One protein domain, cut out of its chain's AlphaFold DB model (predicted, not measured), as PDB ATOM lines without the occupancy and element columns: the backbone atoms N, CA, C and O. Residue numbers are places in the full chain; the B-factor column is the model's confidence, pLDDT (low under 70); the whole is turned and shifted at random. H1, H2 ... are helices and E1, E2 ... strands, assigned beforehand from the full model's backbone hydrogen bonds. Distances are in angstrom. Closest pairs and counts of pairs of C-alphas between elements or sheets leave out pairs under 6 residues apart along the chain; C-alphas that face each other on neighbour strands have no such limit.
ATOM      1  N   ASP A   2       7.103 -39.799  21.399       44.09
ATOM      2  CA  ASP A   2       6.039 -38.833  21.601       44.09
ATOM      3  C   ASP A   2       4.949 -39.535  22.413       44.09
ATOM      4  O   ASP A   2       4.643 -40.698  22.162       44.09
ATOM      5  N   SER A   3       4.446 -38.847  23.434       50.28
ATOM      6  CA  SER A   3       3.561 -39.344  24.502       50.28
ATOM      7  C   SER A   3       2.222 -39.937  24.026       50.28
ATOM      8  O   SER A   3       1.422 -40.356  24.848       50.28
ATOM      9  N   TYR A   4       1.963 -39.953  22.717       52.28
ATOM     10  CA  TYR A   4       0.646 -40.184  22.122       52.28
ATOM     11  C   TYR A   4       0.360 -41.637  21.699       52.28
ATOM     12  O   TYR A   4      -0.759 -41.917  21.287       52.28
ATOM     13  N   ASP A   5       1.325 -42.560  21.800       54.66
ATOM     14  CA  ASP A   5       1.170 -43.939  21.286       54.66
ATOM     15  C   ASP A   5       1.285 -45.042  22.356       54.66
ATOM     16  O   ASP A   5       1.309 -46.235  22.029       54.66
ATOM     17  N   ILE A   6       1.391 -44.687  23.637       55.16
ATOM     18  CA  ILE A   6       1.419 -45.684  24.710       55.16
ATOM     19  C   ILE A   6      -0.010 -46.101  25.050       55.16
ATOM     20  O   ILE A   6      -0.746 -45.404  25.728       55.16
ATOM     21  N   ASN A   7      -0.410 -47.261  24.532       56.16
ATOM     22  CA  ASN A   7      -1.625 -47.926  24.978       56.16
ATOM     23  C   ASN A   7      -1.353 -48.576  26.341       56.16
ATOM     24  O   ASN A   7      -0.678 -49.608  26.407       56.16
ATOM     25  N   GLU A   8      -1.904 -47.968  27.387       62.72
ATOM     26  CA  GLU A   8      -1.985 -48.449  28.773       62.72
ATOM     27  C   GLU A   8      -2.206 -49.962  28.889       62.72
ATOM     28  O   GLU A   8      -1.459 -50.650  29.587       62.72
ATOM     29  N   ASN A   9      -3.152 -50.525  28.119       56.84
ATOM     30  CA  ASN A   9      -3.496 -51.953  28.179       56.84
ATOM     31  C   ASN A   9      -2.316 -52.885  27.857       56.84
ATOM     32  O   ASN A   9      -2.380 -54.086  28.128       56.84
ATOM     33  N   PHE A  10      -1.257 -52.360  27.238       56.78
ATOM     34  CA  PHE A  10      -0.062 -53.107  26.859       56.78
ATOM     35  C   PHE A  10       1.236 -52.446  27.346       56.78
ATOM     36  O   PHE A  10       2.322 -52.865  26.924       56.78
ATOM     37  N   TYR A  11       1.161 -51.428  28.213       64.06
ATOM     38  CA  TYR A  11       2.348 -50.740  28.707       64.06
ATOM     39  C   TYR A  11       3.112 -51.620  29.705       64.06
ATOM     40  O   TYR A  11       2.679 -51.881  30.822       64.06
ATOM     41  N   ILE A  12       4.307 -52.059  29.301       59.03
ATOM     42  CA  ILE A  12       5.195 -52.925  30.099       59.03
ATOM     43  C   ILE A  12       5.722 -52.257  31.384       59.03
ATOM     44  O   ILE A  12       6.349 -52.922  32.204       59.03
ATOM     45  N   GLY A  13       5.527 -50.943  31.544       56.94
ATOM     46  CA  GLY A  13       5.926 -50.195  32.736       56.94
ATOM     47  C   GLY A  13       4.858 -50.118  33.830       56.94
ATOM     48  O   GLY A  13       5.178 -49.611  34.904       56.94
ATOM     49  N   LYS A  14       3.635 -50.619  33.595       60.69
ATOM     50  CA  LYS A  14       2.595 -50.707  34.627       60.69
ATOM     51  C   LYS A  14       2.944 -51.805  35.649       60.69
ATOM     52  O   LYS A  14       3.337 -52.899  35.241       60.69
ATOM     53  N   PRO A  15       2.821 -51.545  36.963       56.25
ATOM     54  CA  PRO A  15       2.920 -52.561  38.006       56.25
ATOM     55  C   PRO A  15       2.090 -53.813  37.730       56.25
ATOM     56  O   PRO A  15       0.927 -53.733  37.336       56.25
ATOM     57  N   ASP A  16       2.700 -54.972  37.991       59.56
ATOM     58  CA  ASP A  16       2.059 -56.272  37.839       59.56
ATOM     59  C   ASP A  16       0.781 -56.375  38.690       59.56
ATOM     60  O   ASP A  16       0.714 -55.901  39.829       59.56
ATOM     61  N   VAL A  17      -0.224 -57.071  38.154       66.25
ATOM     62  CA  VAL A  17      -1.410 -57.467  38.920       66.25
ATOM     63  C   VAL A  17      -1.020 -58.574  39.898       66.25
ATOM     64  O   VAL A  17      -0.582 -59.658  39.507       66.25
ATOM     65  N   GLN A  18      -1.233 -58.322  41.182       69.44
ATOM     66  CA  GLN A  18      -1.019 -59.255  42.274       69.44
ATOM     67  C   GLN A  18      -2.356 -59.775  42.813       69.44
ATOM     68  O   GLN A  18      -3.280 -59.024  43.109       69.44
ATOM     69  N   TRP A  19      -2.460 -61.088  43.000       78.25
ATOM     70  CA  TRP A  19      -3.559 -61.660  43.775       78.25
ATOM     71  C   TRP A  19      -3.330 -61.409  45.268       78.25
ATOM     72  O   TRP A  19      -2.308 -61.822  45.825       78.25
ATOM     73  N   ILE A  20      -4.290 -60.750  45.913       79.88
ATOM     74  CA  ILE A  20      -4.351 -60.613  47.363       79.88
ATOM     75  C   ILE A  20      -5.255 -61.719  47.885       79.88
ATOM     76  O   ILE A  20      -6.449 -61.757  47.596       79.88
ATOM     77  N   GLU A  21      -4.675 -62.624  48.665       88.75
ATOM     78  CA  GLU A  21      -5.441 -63.664  49.347       88.75
ATOM     79  C   GLU A  21      -6.439 -63.049  50.330       88.75
ATOM     80  O   GLU A  21      -6.203 -61.971  50.880       88.75
ATOM     81  N   SER A  22      -7.545 -63.749  50.588       90.50
ATOM     82  CA  SER A  22      -8.520 -63.304  51.583       90.50
ATOM     83  C   SER A  22      -7.878 -63.138  52.962       90.50
ATOM     84  O   SER A  22      -7.006 -63.906  53.378       90.50
ATOM     85  N   TYR A  23      -8.315 -62.118  53.698       90.44
ATOM     86  CA  TYR A  23      -7.779 -61.812  55.023       90.44
ATOM     87  C   TYR A  23      -8.833 -61.190  55.937       90.44
ATOM     88  O   TYR A  23      -9.912 -60.784  55.511       90.44
ATOM     89  N   VAL A  24      -8.520 -61.121  57.231       94.25
ATOM     90  CA  VAL A  24      -9.378 -60.502  58.247       94.25
ATOM     91  C   VAL A  24      -8.712 -59.222  58.736       94.25
ATOM     92  O   VAL A  24      -7.545 -59.236  59.132       94.25
ATOM     93  N   ARG A  25      -9.444 -58.108  58.695       91.75
ATOM     94  CA  ARG A  25      -8.983 -56.808  59.202       91.75
ATOM     95  C   ARG A  25      -8.903 -56.814  60.731       91.75
ATOM     96  O   ARG A  25      -9.510 -57.642  61.405       91.75
ATOM     97  N   GLY A  26      -8.189 -55.838  61.297       90.12
ATOM     98  CA  GLY A  26      -8.069 -55.676  62.754       90.12
ATOM     99  C   GLY A  26      -9.399 -55.419  63.481       90.12
ATOM    100  O   GLY A  26      -9.481 -55.641  64.685       90.12
ATOM    101  N   ASP A  27     -10.439 -54.993  62.761       92.56
ATOM    102  CA  ASP A  27     -11.805 -54.806  63.269       92.56
ATOM    103  C   ASP A  27     -12.681 -56.076  63.182       92.56
ATOM    104  O   ASP A  27     -13.837 -56.056  63.599       92.56
ATOM    105  N   GLY A  28     -12.137 -57.187  62.672       93.19
ATOM    106  CA  GLY A  28     -12.842 -58.459  62.498       93.19
ATOM    107  C   GLY A  28     -13.593 -58.606  61.171       93.19
ATOM    108  O   GLY A  28     -14.173 -59.665  60.931       93.19
ATOM    109  N   THR A  29     -13.576 -57.598  60.295       94.50
ATOM    110  CA  THR A  29     -14.185 -57.679  58.959       94.50
ATOM    111  C   THR A  29     -13.416 -58.652  58.065       94.50
ATOM    112  O   THR A  29     -12.189 -58.572  57.967       94.50
ATOM    113  N   VAL A  30     -14.129 -59.556  57.388       94.00
ATOM    114  CA  VAL A  30     -13.554 -60.457  56.377       94.00
ATOM    115  C   VAL A  30     -13.489 -59.731  55.037       94.00
ATOM    116  O   VAL A  30     -14.485 -59.167  54.591       94.00
ATOM    117  N   VAL A  31     -12.314 -59.748  54.415       87.62
ATOM    118  CA  VAL A  31     -12.075 -59.270  53.054       87.62
ATOM    119  C   VAL A  31     -11.831 -60.494  52.182       87.62
ATOM    120  O   VAL A  31     -10.904 -61.266  52.444       87.62
ATOM    121  N   ASP A  32     -12.677 -60.687  51.176       89.25
ATOM    122  CA  ASP A  32     -12.476 -61.729  50.172       89.25
ATOM    123  C   ASP A  32     -11.218 -61.443  49.347       89.25
ATOM    124  O   ASP A  32     -10.764 -60.302  49.262       89.25
ATOM    125  N   GLY A  33     -10.627 -62.486  48.764       82.19
ATOM    126  CA  GLY A  33      -9.455 -62.317  47.912       82.19
ATOM    127  C   GLY A  33      -9.803 -61.480  46.683       82.19
ATOM    128  O   GLY A  33     -10.869 -61.662  46.090       82.19
ATOM    129  N   TYR A  34      -8.919 -60.560  46.321       75.62
ATOM    130  CA  TYR A  34      -9.120 -59.644  45.202       75.62
ATOM    131  C   TYR A  34      -7.804 -59.399  44.469       75.62
ATOM    132  O   TYR A  34      -6.715 -59.627  44.996       75.62
ATOM    133  N   LEU A  35      -7.909 -58.972  43.216       69.75
ATOM    134  CA  LEU A  35      -6.756 -58.563  42.425       69.75
ATOM    135  C   LEU A  35      -6.385 -57.129  42.810       69.75
ATOM    136  O   LEU A  35      -7.256 -56.271  42.876       69.75
ATOM    137  N   ARG A  36      -5.100 -56.879  43.049       65.12
ATOM    138  CA  ARG A  36      -4.545 -55.566  43.370       65.12
ATOM    139  C   ARG A  36      -3.268 -55.355  42.580       65.12
ATOM    140  O   ARG A  36      -2.461 -56.261  42.451       65.12
ATOM    141  N   THR A  37      -3.035 -54.149  42.127       57.62
ATOM    142  CA  THR A  37      -1.752 -53.681  41.598       57.62
ATOM    143  C   THR A  37      -1.093 -52.784  42.656       57.62
ATOM    144  O   THR A  37      -1.781 -52.134  43.449       57.62
ATOM    145  N   GLU A  38       0.239 -52.759  42.761       53.62
ATOM    146  CA  GLU A  38       0.896 -51.794  43.660       53.62
ATOM    147  C   GLU A  38       0.626 -50.374  43.144       53.62
ATOM    148  O   GLU A  38       1.199 -50.000  42.132       53.62
ATOM    149  N   ALA A  39      -0.280 -49.631  43.801       45.72
ATOM    150  CA  ALA A  39      -0.652 -48.240  43.491       45.72
ATOM    151  C   ALA A  39      -0.676 -47.921  41.982       45.72
ATOM    152  O   ALA A  39       0.001 -47.005  41.531       45.72
ATOM    153  N   ASN A  40      -1.393 -48.739  41.211       47.94
ATOM    154  CA  ASN A  40      -1.450 -48.620  39.760       47.94
ATOM    155  C   ASN A  40      -2.836 -49.024  39.285       47.94
ATOM    156  O   ASN A  40      -3.067 -50.198  38.992       47.94
ATOM    157  N   GLY A  41      -3.757 -48.071  39.334       51.84
ATOM    158  CA  GLY A  41      -5.210 -48.173  39.196       51.84
ATOM    159  C   GLY A  41      -5.743 -48.746  37.878       51.84
ATOM    160  O   GLY A  41      -6.790 -48.345  37.395       51.84
ATOM    161  N   THR A  42      -5.114 -49.760  37.299       48.50
ATOM    162  CA  THR A  42      -5.708 -50.508  36.193       48.50
ATOM    163  C   THR A  42      -6.805 -51.438  36.717       48.50
ATOM    164  O   THR A  42      -6.627 -52.090  37.747       48.50
ATOM    165  N   VAL A  43      -7.935 -51.458  35.991       53.91
ATOM    166  CA  VAL A  43      -9.144 -52.328  35.930       53.91
ATOM    167  C   VAL A  43      -9.519 -53.242  37.120       53.91
ATOM    168  O   VAL A  43     -10.700 -53.457  37.384       53.91
ATOM    169  N   ALA A  44      -8.551 -53.838  37.808       47.06
ATOM    170  CA  ALA A  44      -8.705 -54.786  38.902       47.06
ATOM    171  C   ALA A  44      -9.061 -54.152  40.263       47.06
ATOM    172  O   ALA A  44      -9.872 -54.737  40.978       47.06
ATOM    173  N   ASP A  45      -8.493 -52.988  40.613       53.22
ATOM    174  CA  ASP A  45      -8.757 -52.292  41.897       53.22
ATOM    175  C   ASP A  45      -9.688 -51.065  41.723       53.22
ATOM    176  O   ASP A  45     -10.285 -50.571  42.679       53.22
ATOM    177  N   ASN A  46      -9.870 -50.592  40.480       57.41
ATOM    178  CA  ASN A  46     -10.296 -49.214  40.211       57.41
ATOM    179  C   ASN A  46     -11.765 -49.008  39.809       57.41
ATOM    180  O   ASN A  46     -12.146 -47.932  39.372       57.41
ATOM    181  N   LEU A  47     -12.650 -49.998  39.972       60.56
ATOM    182  CA  LEU A  47     -14.042 -49.811  39.525       60.56
ATOM    183  C   LEU A  47     -14.869 -48.864  40.424       60.56
ATOM    184  O   LEU A  47     -16.009 -48.542  40.105       60.56
ATOM    185  N   GLY A  48     -14.357 -48.445  41.580       66.75
ATOM    186  CA  GLY A  48     -15.112 -47.577  42.491       66.75
ATOM    187  C   GLY A  48     -14.281 -46.816  43.513       66.75
ATOM    188  O   GLY A  48     -14.856 -46.265  44.450       66.75
ATOM    189  N   THR A  49     -12.960 -46.809  43.358       76.19
ATOM    190  CA  THR A  49     -12.049 -46.025  44.190       76.19
ATOM    191  C   THR A  49     -11.589 -44.829  43.363       76.19
ATOM    192  O   THR A  49     -11.395 -44.966  42.165       76.19
ATOM    193  N   ASP A  50     -11.481 -43.669  43.995       81.75
ATOM    194  CA  ASP A  50     -10.821 -42.475  43.459       81.75
ATOM    195  C   ASP A  50      -9.364 -42.548  43.948       81.75
ATOM    196  O   ASP A  50      -9.102 -42.395  45.149       81.75
ATOM    197  N   VAL A  51      -8.461 -43.009  43.079       77.25
ATOM    198  CA  VAL A  51      -7.093 -43.405  43.457       77.25
ATOM    199  C   VAL A  51      -6.138 -42.217  43.440       77.25
ATOM    200  O   VAL A  51      -5.270 -42.137  44.317       77.25
ATOM    201  N   ASP A  52      -6.298 -41.306  42.488       79.94
ATOM    202  CA  ASP A  52      -5.454 -40.123  42.325       79.94
ATOM    203  C   ASP A  52      -5.981 -38.905  43.121       79.94
ATOM    204  O   ASP A  52      -5.220 -37.983  43.444       79.94
ATOM    205  N   GLY A  53      -7.233 -38.967  43.587       84.31
ATOM    206  CA  GLY A  53      -7.856 -37.983  44.459       84.31
ATOM    207  C   GLY A  53      -8.410 -36.770  43.716       84.31
ATOM    208  O   GLY A  53      -8.527 -35.702  44.337       84.31
ATOM    209  N   ASP A  54      -8.708 -36.896  42.424       85.00
ATOM    210  CA  ASP A  54      -9.247 -35.818  41.594       85.00
ATOM    211  C   ASP A  54     -10.772 -35.621  41.765       85.00
ATOM    212  O   ASP A  54     -11.317 -34.548  41.471       85.00
ATOM    213  N   GLY A  55     -11.444 -36.603  42.379       88.62
ATOM    214  CA  GLY A  55     -12.876 -36.610  42.660       88.62
ATOM    215  C   GLY A  55     -13.726 -37.423  41.679       88.62
ATOM    216  O   GLY A  55     -14.955 -37.451  41.847       88.62
ATOM    217  N   ILE A  56     -13.117 -38.085  40.697       86.88
ATOM    218  CA  ILE A  56     -13.746 -38.996  39.746       86.88
ATOM    219  C   ILE A  56     -13.522 -40.435  40.233       86.88
ATOM    220  O   ILE A  56     -12.501 -40.809  40.797       86.88
ATOM    221  N   LEU A  57     -14.548 -41.280  40.120       85.06
ATOM    222  CA  LEU A  57     -14.384 -42.692  40.478       85.06
ATOM    223  C   LEU A  57     -13.649 -43.393  39.342       85.06
ATOM    224  O   LEU A  57     -14.063 -43.226  38.202       85.06
ATOM    225  N   GLY A  58     -12.694 -44.273  39.639       80.06
ATOM    226  CA  GLY A  58     -11.812 -44.866  38.627       80.06
ATOM    227  C   GLY A  58     -12.469 -45.657  37.483       80.06
ATOM    228  O   GLY A  58     -11.801 -46.028  36.530       80.06
ATOM    229  N   PHE A  59     -13.779 -45.938  37.533       77.50
ATOM    230  CA  PHE A  59     -14.504 -46.493  36.377       77.50
ATOM    231  C   PHE A  59     -15.022 -45.436  35.392       77.50
ATOM    232  O   PHE A  59     -15.435 -45.788  34.287       77.50
ATOM    233  N   PHE A  60     -15.100 -44.187  35.842       85.19
ATOM    234  CA  PHE A  60     -15.455 -43.000  35.071       85.19
ATOM    235  C   PHE A  60     -14.235 -42.148  34.731       85.19
ATOM    236  O   PHE A  60     -14.331 -41.350  33.814       85.19
ATOM    237  N   ASP A  61     -13.150 -42.288  35.481       85.81
ATOM    238  CA  ASP A  61     -11.921 -41.530  35.298       85.81
ATOM    239  C   ASP A  61     -11.161 -42.009  34.055       85.81
ATOM    240  O   ASP A  61     -11.118 -43.212  33.768       85.81
ATOM    241  N   ALA A  62     -10.638 -41.055  33.289       84.19
ATOM    242  CA  ALA A  62      -9.852 -41.299  32.093       84.19
ATOM    243  C   ALA A  62      -8.338 -41.402  32.354       84.19
ATOM    244  O   ALA A  62      -7.653 -41.866  31.441       84.19
ATOM    245  N   ASP A  63      -7.848 -40.968  33.524       81.75
ATOM    246  CA  ASP A  63      -6.470 -41.122  34.042       81.75
ATOM    247  C   ASP A  63      -6.528 -41.559  35.516       81.75
ATOM    248  O   ASP A  63      -6.066 -40.883  36.430       81.75
ATOM    249  N   ALA A  64      -7.147 -42.708  35.748       79.94
ATOM    250  CA  ALA A  64      -7.581 -43.204  37.039       79.94
ATOM    251  C   ALA A  64      -6.454 -43.490  38.048       79.94
ATOM    252  O   ALA A  64      -6.743 -43.811  39.206       79.94
ATOM    253  N   ASP A  65      -5.181 -43.443  37.643       75.38
ATOM    254  CA  ASP A  65      -4.027 -43.421  38.547       75.38
ATOM    255  C   ASP A  65      -3.177 -42.136  38.500       75.38
ATOM    256  O   ASP A  65      -2.217 -42.009  39.276       75.38
ATOM    257  N   GLY A  66      -3.585 -41.154  37.694       79.56
ATOM    258  CA  GLY A  66      -3.030 -39.806  37.638       79.56
ATOM    259  C   GLY A  66      -1.593 -39.754  37.122       79.56
ATOM    260  O   GLY A  66      -0.822 -38.862  37.512       79.56
ATOM    261  N   ASP A  67      -1.173 -40.733  36.315       76.81
ATOM    262  CA  ASP A  67       0.190 -40.807  35.785       76.81
ATOM    263  C   ASP A  67       0.381 -40.026  34.471       76.81
ATOM    264  O   ASP A  67       1.517 -39.854  33.997       76.81
ATOM    265  N   GLY A  68      -0.707 -39.446  33.954       79.69
ATOM    266  CA  GLY A  68      -0.746 -38.629  32.750       79.69
ATOM    267  C   GLY A  68      -0.890 -39.445  31.467       79.69
ATOM    268  O   GLY A  68      -0.644 -38.901  30.382       79.69
ATOM    269  N   ILE A  69      -1.233 -40.731  31.570       77.00
ATOM    270  CA  ILE A  69      -1.442 -41.637  30.446       77.00
ATOM    271  C   ILE A  69      -2.876 -42.174  30.497       77.00
ATOM    272  O   ILE A  69      -3.206 -43.029  31.305       77.00
ATOM    273  N   LEU A  70      -3.712 -41.724  29.560       78.88
ATOM    274  CA  LEU A  70      -5.142 -42.037  29.591       78.88
ATOM    275  C   LEU A  70      -5.448 -43.542  29.453       78.88
ATOM    276  O   LEU A  70      -5.035 -44.169  28.465       78.88
ATOM    277  N   GLU A  71      -6.263 -44.102  30.357       75.69
ATOM    278  CA  GLU A  71      -6.797 -45.469  30.228       75.69
ATOM    279  C   GLU A  71      -8.030 -45.543  29.325       75.69
ATOM    280  O   GLU A  71      -8.354 -46.612  28.783       75.69
ATOM    281  N   ALA A  72      -8.707 -44.412  29.134       79.31
ATOM    282  CA  ALA A  72      -9.881 -44.273  28.289       79.31
ATOM    283  C   ALA A  72      -9.724 -43.134  27.274       79.31
ATOM    284  O   ALA A  72      -8.777 -42.357  27.295       79.31
ATOM    285  N   VAL A  73     -10.650 -43.066  26.320       83.94
ATOM    286  CA  VAL A  73     -10.726 -41.898  25.441       83.94
ATOM    287  C   VAL A  73     -11.399 -40.778  26.229       83.94
ATOM    288  O   VAL A  73     -12.436 -41.026  26.831       83.94
ATOM    289  N   ASP A  74     -10.801 -39.595  26.207       87.62
ATOM    290  CA  ASP A  74     -11.360 -38.338  26.705       87.62
ATOM    291  C   ASP A  74     -11.077 -37.273  25.633       87.62
ATOM    292  O   ASP A  74      -9.959 -36.753  25.516       87.62
ATOM    293  N   THR A  75     -12.037 -37.040  24.734       86.62
ATOM    294  CA  THR A  75     -11.869 -36.102  23.616       86.62
ATOM    295  C   THR A  75     -12.053 -34.653  24.028       86.62
ATOM    296  O   THR A  75     -11.499 -33.771  23.361       86.62
ATOM    297  N   ASN A  76     -12.806 -34.397  25.096       85.88
ATOM    298  CA  ASN A  76     -13.142 -33.049  25.540       85.88
ATOM    299  C   ASN A  76     -12.163 -32.513  26.614       85.88
ATOM    300  O   ASN A  76     -12.091 -31.297  26.825       85.88
ATOM    301  N   GLY A  77     -11.346 -33.390  27.204       88.12
ATOM    302  CA  GLY A  77     -10.318 -33.082  28.192       88.12
ATOM    303  C   GLY A  77     -10.868 -32.767  29.582       88.12
ATOM    304  O   GLY A  77     -10.261 -31.951  30.285       88.12
ATOM    305  N   ASP A  78     -12.029 -33.311  29.949       88.06
ATOM    306  CA  ASP A  78     -12.668 -33.078  31.247       88.06
ATOM    307  C   ASP A  78     -12.266 -34.089  32.334       88.06
ATOM    308  O   ASP A  78     -12.672 -33.918  33.488       88.06
ATOM    309  N   GLY A  79     -11.421 -35.071  31.992       87.69
ATOM    310  CA  GLY A  79     -10.960 -36.131  32.889       87.69
ATOM    311  C   GLY A  79     -11.945 -37.294  33.021       87.69
ATOM    312  O   GLY A  79     -11.641 -38.286  33.676       87.69
ATOM    313  N   ILE A  80     -13.124 -37.211  32.398       89.19
ATOM    314  CA  ILE A  80     -14.121 -38.278  32.384       89.19
ATOM    315  C   ILE A  80     -13.981 -39.062  31.079       89.19
ATOM    316  O   ILE A  80     -13.895 -38.515  29.985       89.19
ATOM    317  N   ALA A  81     -14.014 -40.386  31.188       88.50
ATOM    318  CA  ALA A  81     -14.018 -41.270  30.037       88.50
ATOM    319  C   ALA A  81     -15.251 -41.030  29.143       88.50
ATOM    320  O   ALA A  81     -16.398 -41.156  29.592       88.50
ATOM    321  N   ASP A  82     -15.013 -40.798  27.853       87.94
ATOM    322  CA  ASP A  82     -16.052 -40.547  26.864       87.94
ATOM    323  C   ASP A  82     -17.045 -41.701  26.765       87.94
ATOM    324  O   ASP A  82     -16.717 -42.884  26.587       87.94
ATOM    325  N   THR A  83     -18.315 -41.328  26.740       88.69
ATOM    326  CA  THR A  83     -19.411 -42.211  26.380       88.69
ATOM    327  C   THR A  83     -19.885 -41.941  24.954       88.69
ATOM    328  O   THR A  83     -19.500 -40.994  24.271       88.69
ATOM    329  N   PHE A  84     -20.817 -42.766  24.474       85.50
ATOM    330  CA  PHE A  84     -21.472 -42.505  23.192       85.50
ATOM    331  C   PHE A  84     -22.219 -41.158  23.164       85.50
ATOM    332  O   PHE A  84     -22.438 -40.618  22.084       85.50
ATOM    333  N   GLN A  85     -22.646 -40.635  24.320       86.75
ATOM    334  CA  GLN A  85     -23.314 -39.334  24.375       86.75
ATOM    335  C   GLN A  85     -22.327 -38.189  24.179       86.75
ATOM    336  O   GLN A  85     -22.661 -37.250  23.463       86.75
ATOM    337  N   ASP A  86     -21.122 -38.310  24.730       85.50
ATOM    338  CA  ASP A  86     -20.068 -37.300  24.597       85.50
ATOM    339  C   ASP A  86     -19.622 -37.210  23.137       85.50
ATOM    340  O   ASP A  86     -19.687 -36.146  22.529       85.50
ATOM    341  N   LEU A  87     -19.417 -38.362  22.488       79.62
ATOM    342  CA  LEU A  87     -19.154 -38.407  21.047       79.62
ATOM    343  C   LEU A  87     -20.274 -37.757  20.211       79.62
ATOM    344  O   LEU A  87     -20.011 -37.144  19.176       79.62
ATOM    345  N   LEU A  88     -21.540 -37.914  20.608       84.12
ATOM    346  CA  LEU A  88     -22.657 -37.275  19.907       84.12
ATOM    347  C   LEU A  88     -22.711 -35.761  20.146       84.12
ATOM    348  O   LEU A  88     -23.088 -35.035  19.225       84.12
ATOM    349  N   ALA A  89     -22.372 -35.304  21.351       83.56
ATOM    350  CA  ALA A  89     -22.302 -33.890  21.692       83.56
ATOM    351  C   ALA A  89     -21.183 -33.202  20.900       83.56
ATOM    352  O   ALA A  89     -21.449 -32.221  20.204       83.56
ATOM    353  N   ASP A  90     -19.994 -33.803  20.882       80.06
ATOM    354  CA  ASP A  90     -18.827 -33.299  20.157       80.06
ATOM    355  C   ASP A  90     -19.091 -33.213  18.648       80.06
ATOM    356  O   ASP A  90     -18.779 -32.212  18.002       80.06
ATOM    357  N   LEU A  91     -19.736 -34.229  18.062       78.94
ATOM    358  CA  LEU A  91     -20.133 -34.195  16.650       78.94
ATOM    359  C   LEU A  91     -21.209 -33.140  16.353       78.94
ATOM    360  O   LEU A  91     -21.274 -32.642  15.228       78.94
ATOM    361  N   GLY A  92     -22.064 -32.830  17.328       78.75
ATOM    362  CA  GLY A  92     -23.064 -31.771  17.231       78.75
ATOM    363  C   GLY A  92     -22.418 -30.391  17.135       78.75
ATOM    364  O   GLY A  92     -22.722 -29.656  16.197       78.75
ATOM    365  N   GLU A  93     -21.484 -30.075  18.036       77.38
ATOM    366  CA  GLU A  93     -20.768 -28.789  18.031       77.38
ATOM    367  C   GLU A  93     -19.915 -28.610  16.769       77.38
ATOM    368  O   GLU A  93     -19.937 -27.555  16.132       77.38
ATOM    369  N   LEU A  94     -19.253 -29.677  16.315       71.44
ATOM    370  CA  LEU A  94     -18.437 -29.656  15.097       71.44
ATOM    371  C   LEU A  94     -19.269 -29.345  13.838       71.44
ATOM    372  O   LEU A  94     -18.750 -28.804  12.863       71.44
ATOM    373  N   LEU A  95     -20.563 -29.682  13.840       71.50
ATOM    374  CA  LEU A  95     -21.484 -29.349  12.752       71.50
ATOM    375  C   LEU A  95     -22.054 -27.929  12.857       71.50
ATOM    376  O   LEU A  95     -22.404 -27.368  11.815       71.50
ATOM    377  N   GLU A  96     -22.136 -27.342  14.054       75.50
ATOM    378  CA  GLU A  96     -22.537 -25.938  14.223       75.50
ATOM    379  C   GLU A  96     -21.465 -24.971  13.699       75.50
ATOM    380  O   GLU A  96     -21.810 -23.968  13.081       75.50
ATOM    381  N   ASP A  97     -20.180 -25.318  13.810       69.50
ATOM    382  CA  ASP A  97     -19.060 -24.505  13.303       69.50
ATOM    383  C   ASP A  97     -18.876 -24.546  11.767       69.50
ATOM    384  O   ASP A  97     -18.042 -23.827  11.204       69.50
ATOM    385  N   ILE A  98     -19.633 -25.395  11.061       69.81
ATOM    386  CA  ILE A  98     -19.534 -25.586   9.601       69.81
ATOM    387  C   ILE A  98     -20.582 -24.756   8.819       69.81
ATOM    388  O   ILE A  98     -20.497 -24.677   7.586       69.81
ATOM    389  N   PHE A  99     -21.521 -24.078   9.492       56.91
ATOM    390  CA  PHE A  99     -22.559 -23.230   8.874       56.91
ATOM    391  C   PHE A  99     -22.560 -21.788   9.394       56.91
ATOM    392  O   PHE A  99     -23.002 -20.909   8.612       56.91
TER     393      PHE A  99
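What this domain is: This is residues 2 to 99 of the 99 residues of an uncharacterized protein of Synechococcus sp. PCC 11901 (UniProt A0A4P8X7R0). Little regular structure is here: a loose rod with a two-strand hairpin, E1 and E2, toward one end, a middle of wound loops, residues 38 to 83, and helix H1 at the other end, its residues 91 to 96 sticking out. The 98 printed residues hold E1, E2, H1 in that order, 21 residues in named elements, class mixed; the sheet E1 - E2 is antiparallel. The radius of gyration of the C-alphas is 17.5 A, the spans 64 by 30 by 19 A.

Where its parts are: Start at C-alpha 2, (6.039, -38.833, 21.601). Find E1 at residues 17 to 20, 9.5 A, and E2 at 34 to 37, 10.1 A. H1, residues 84 to 96, runs 18.9 A from (-21.472, -42.505, 23.192) to (-22.537, -25.938, 14.223).

How they stand to each other: In the hairpin E1 and E2, N 18 and O 36 are 2.7 A apart, within hydrogen-bond range. In the link between E1 and E2, residues 23 to 24 pair antiparallel with residues 30 to 31. E1 and H1 are apart. In H1 every O i to N i+4 pair is within hydrogen-bond range.

The domain as a whole: C-alphas 28 and 99, the farthest apart, are 64.9 A apart. The printed part has no cut; both links are long. Look for pLDDT under 70 at residues 2 to 18, 35 to 48 and 97 to 99.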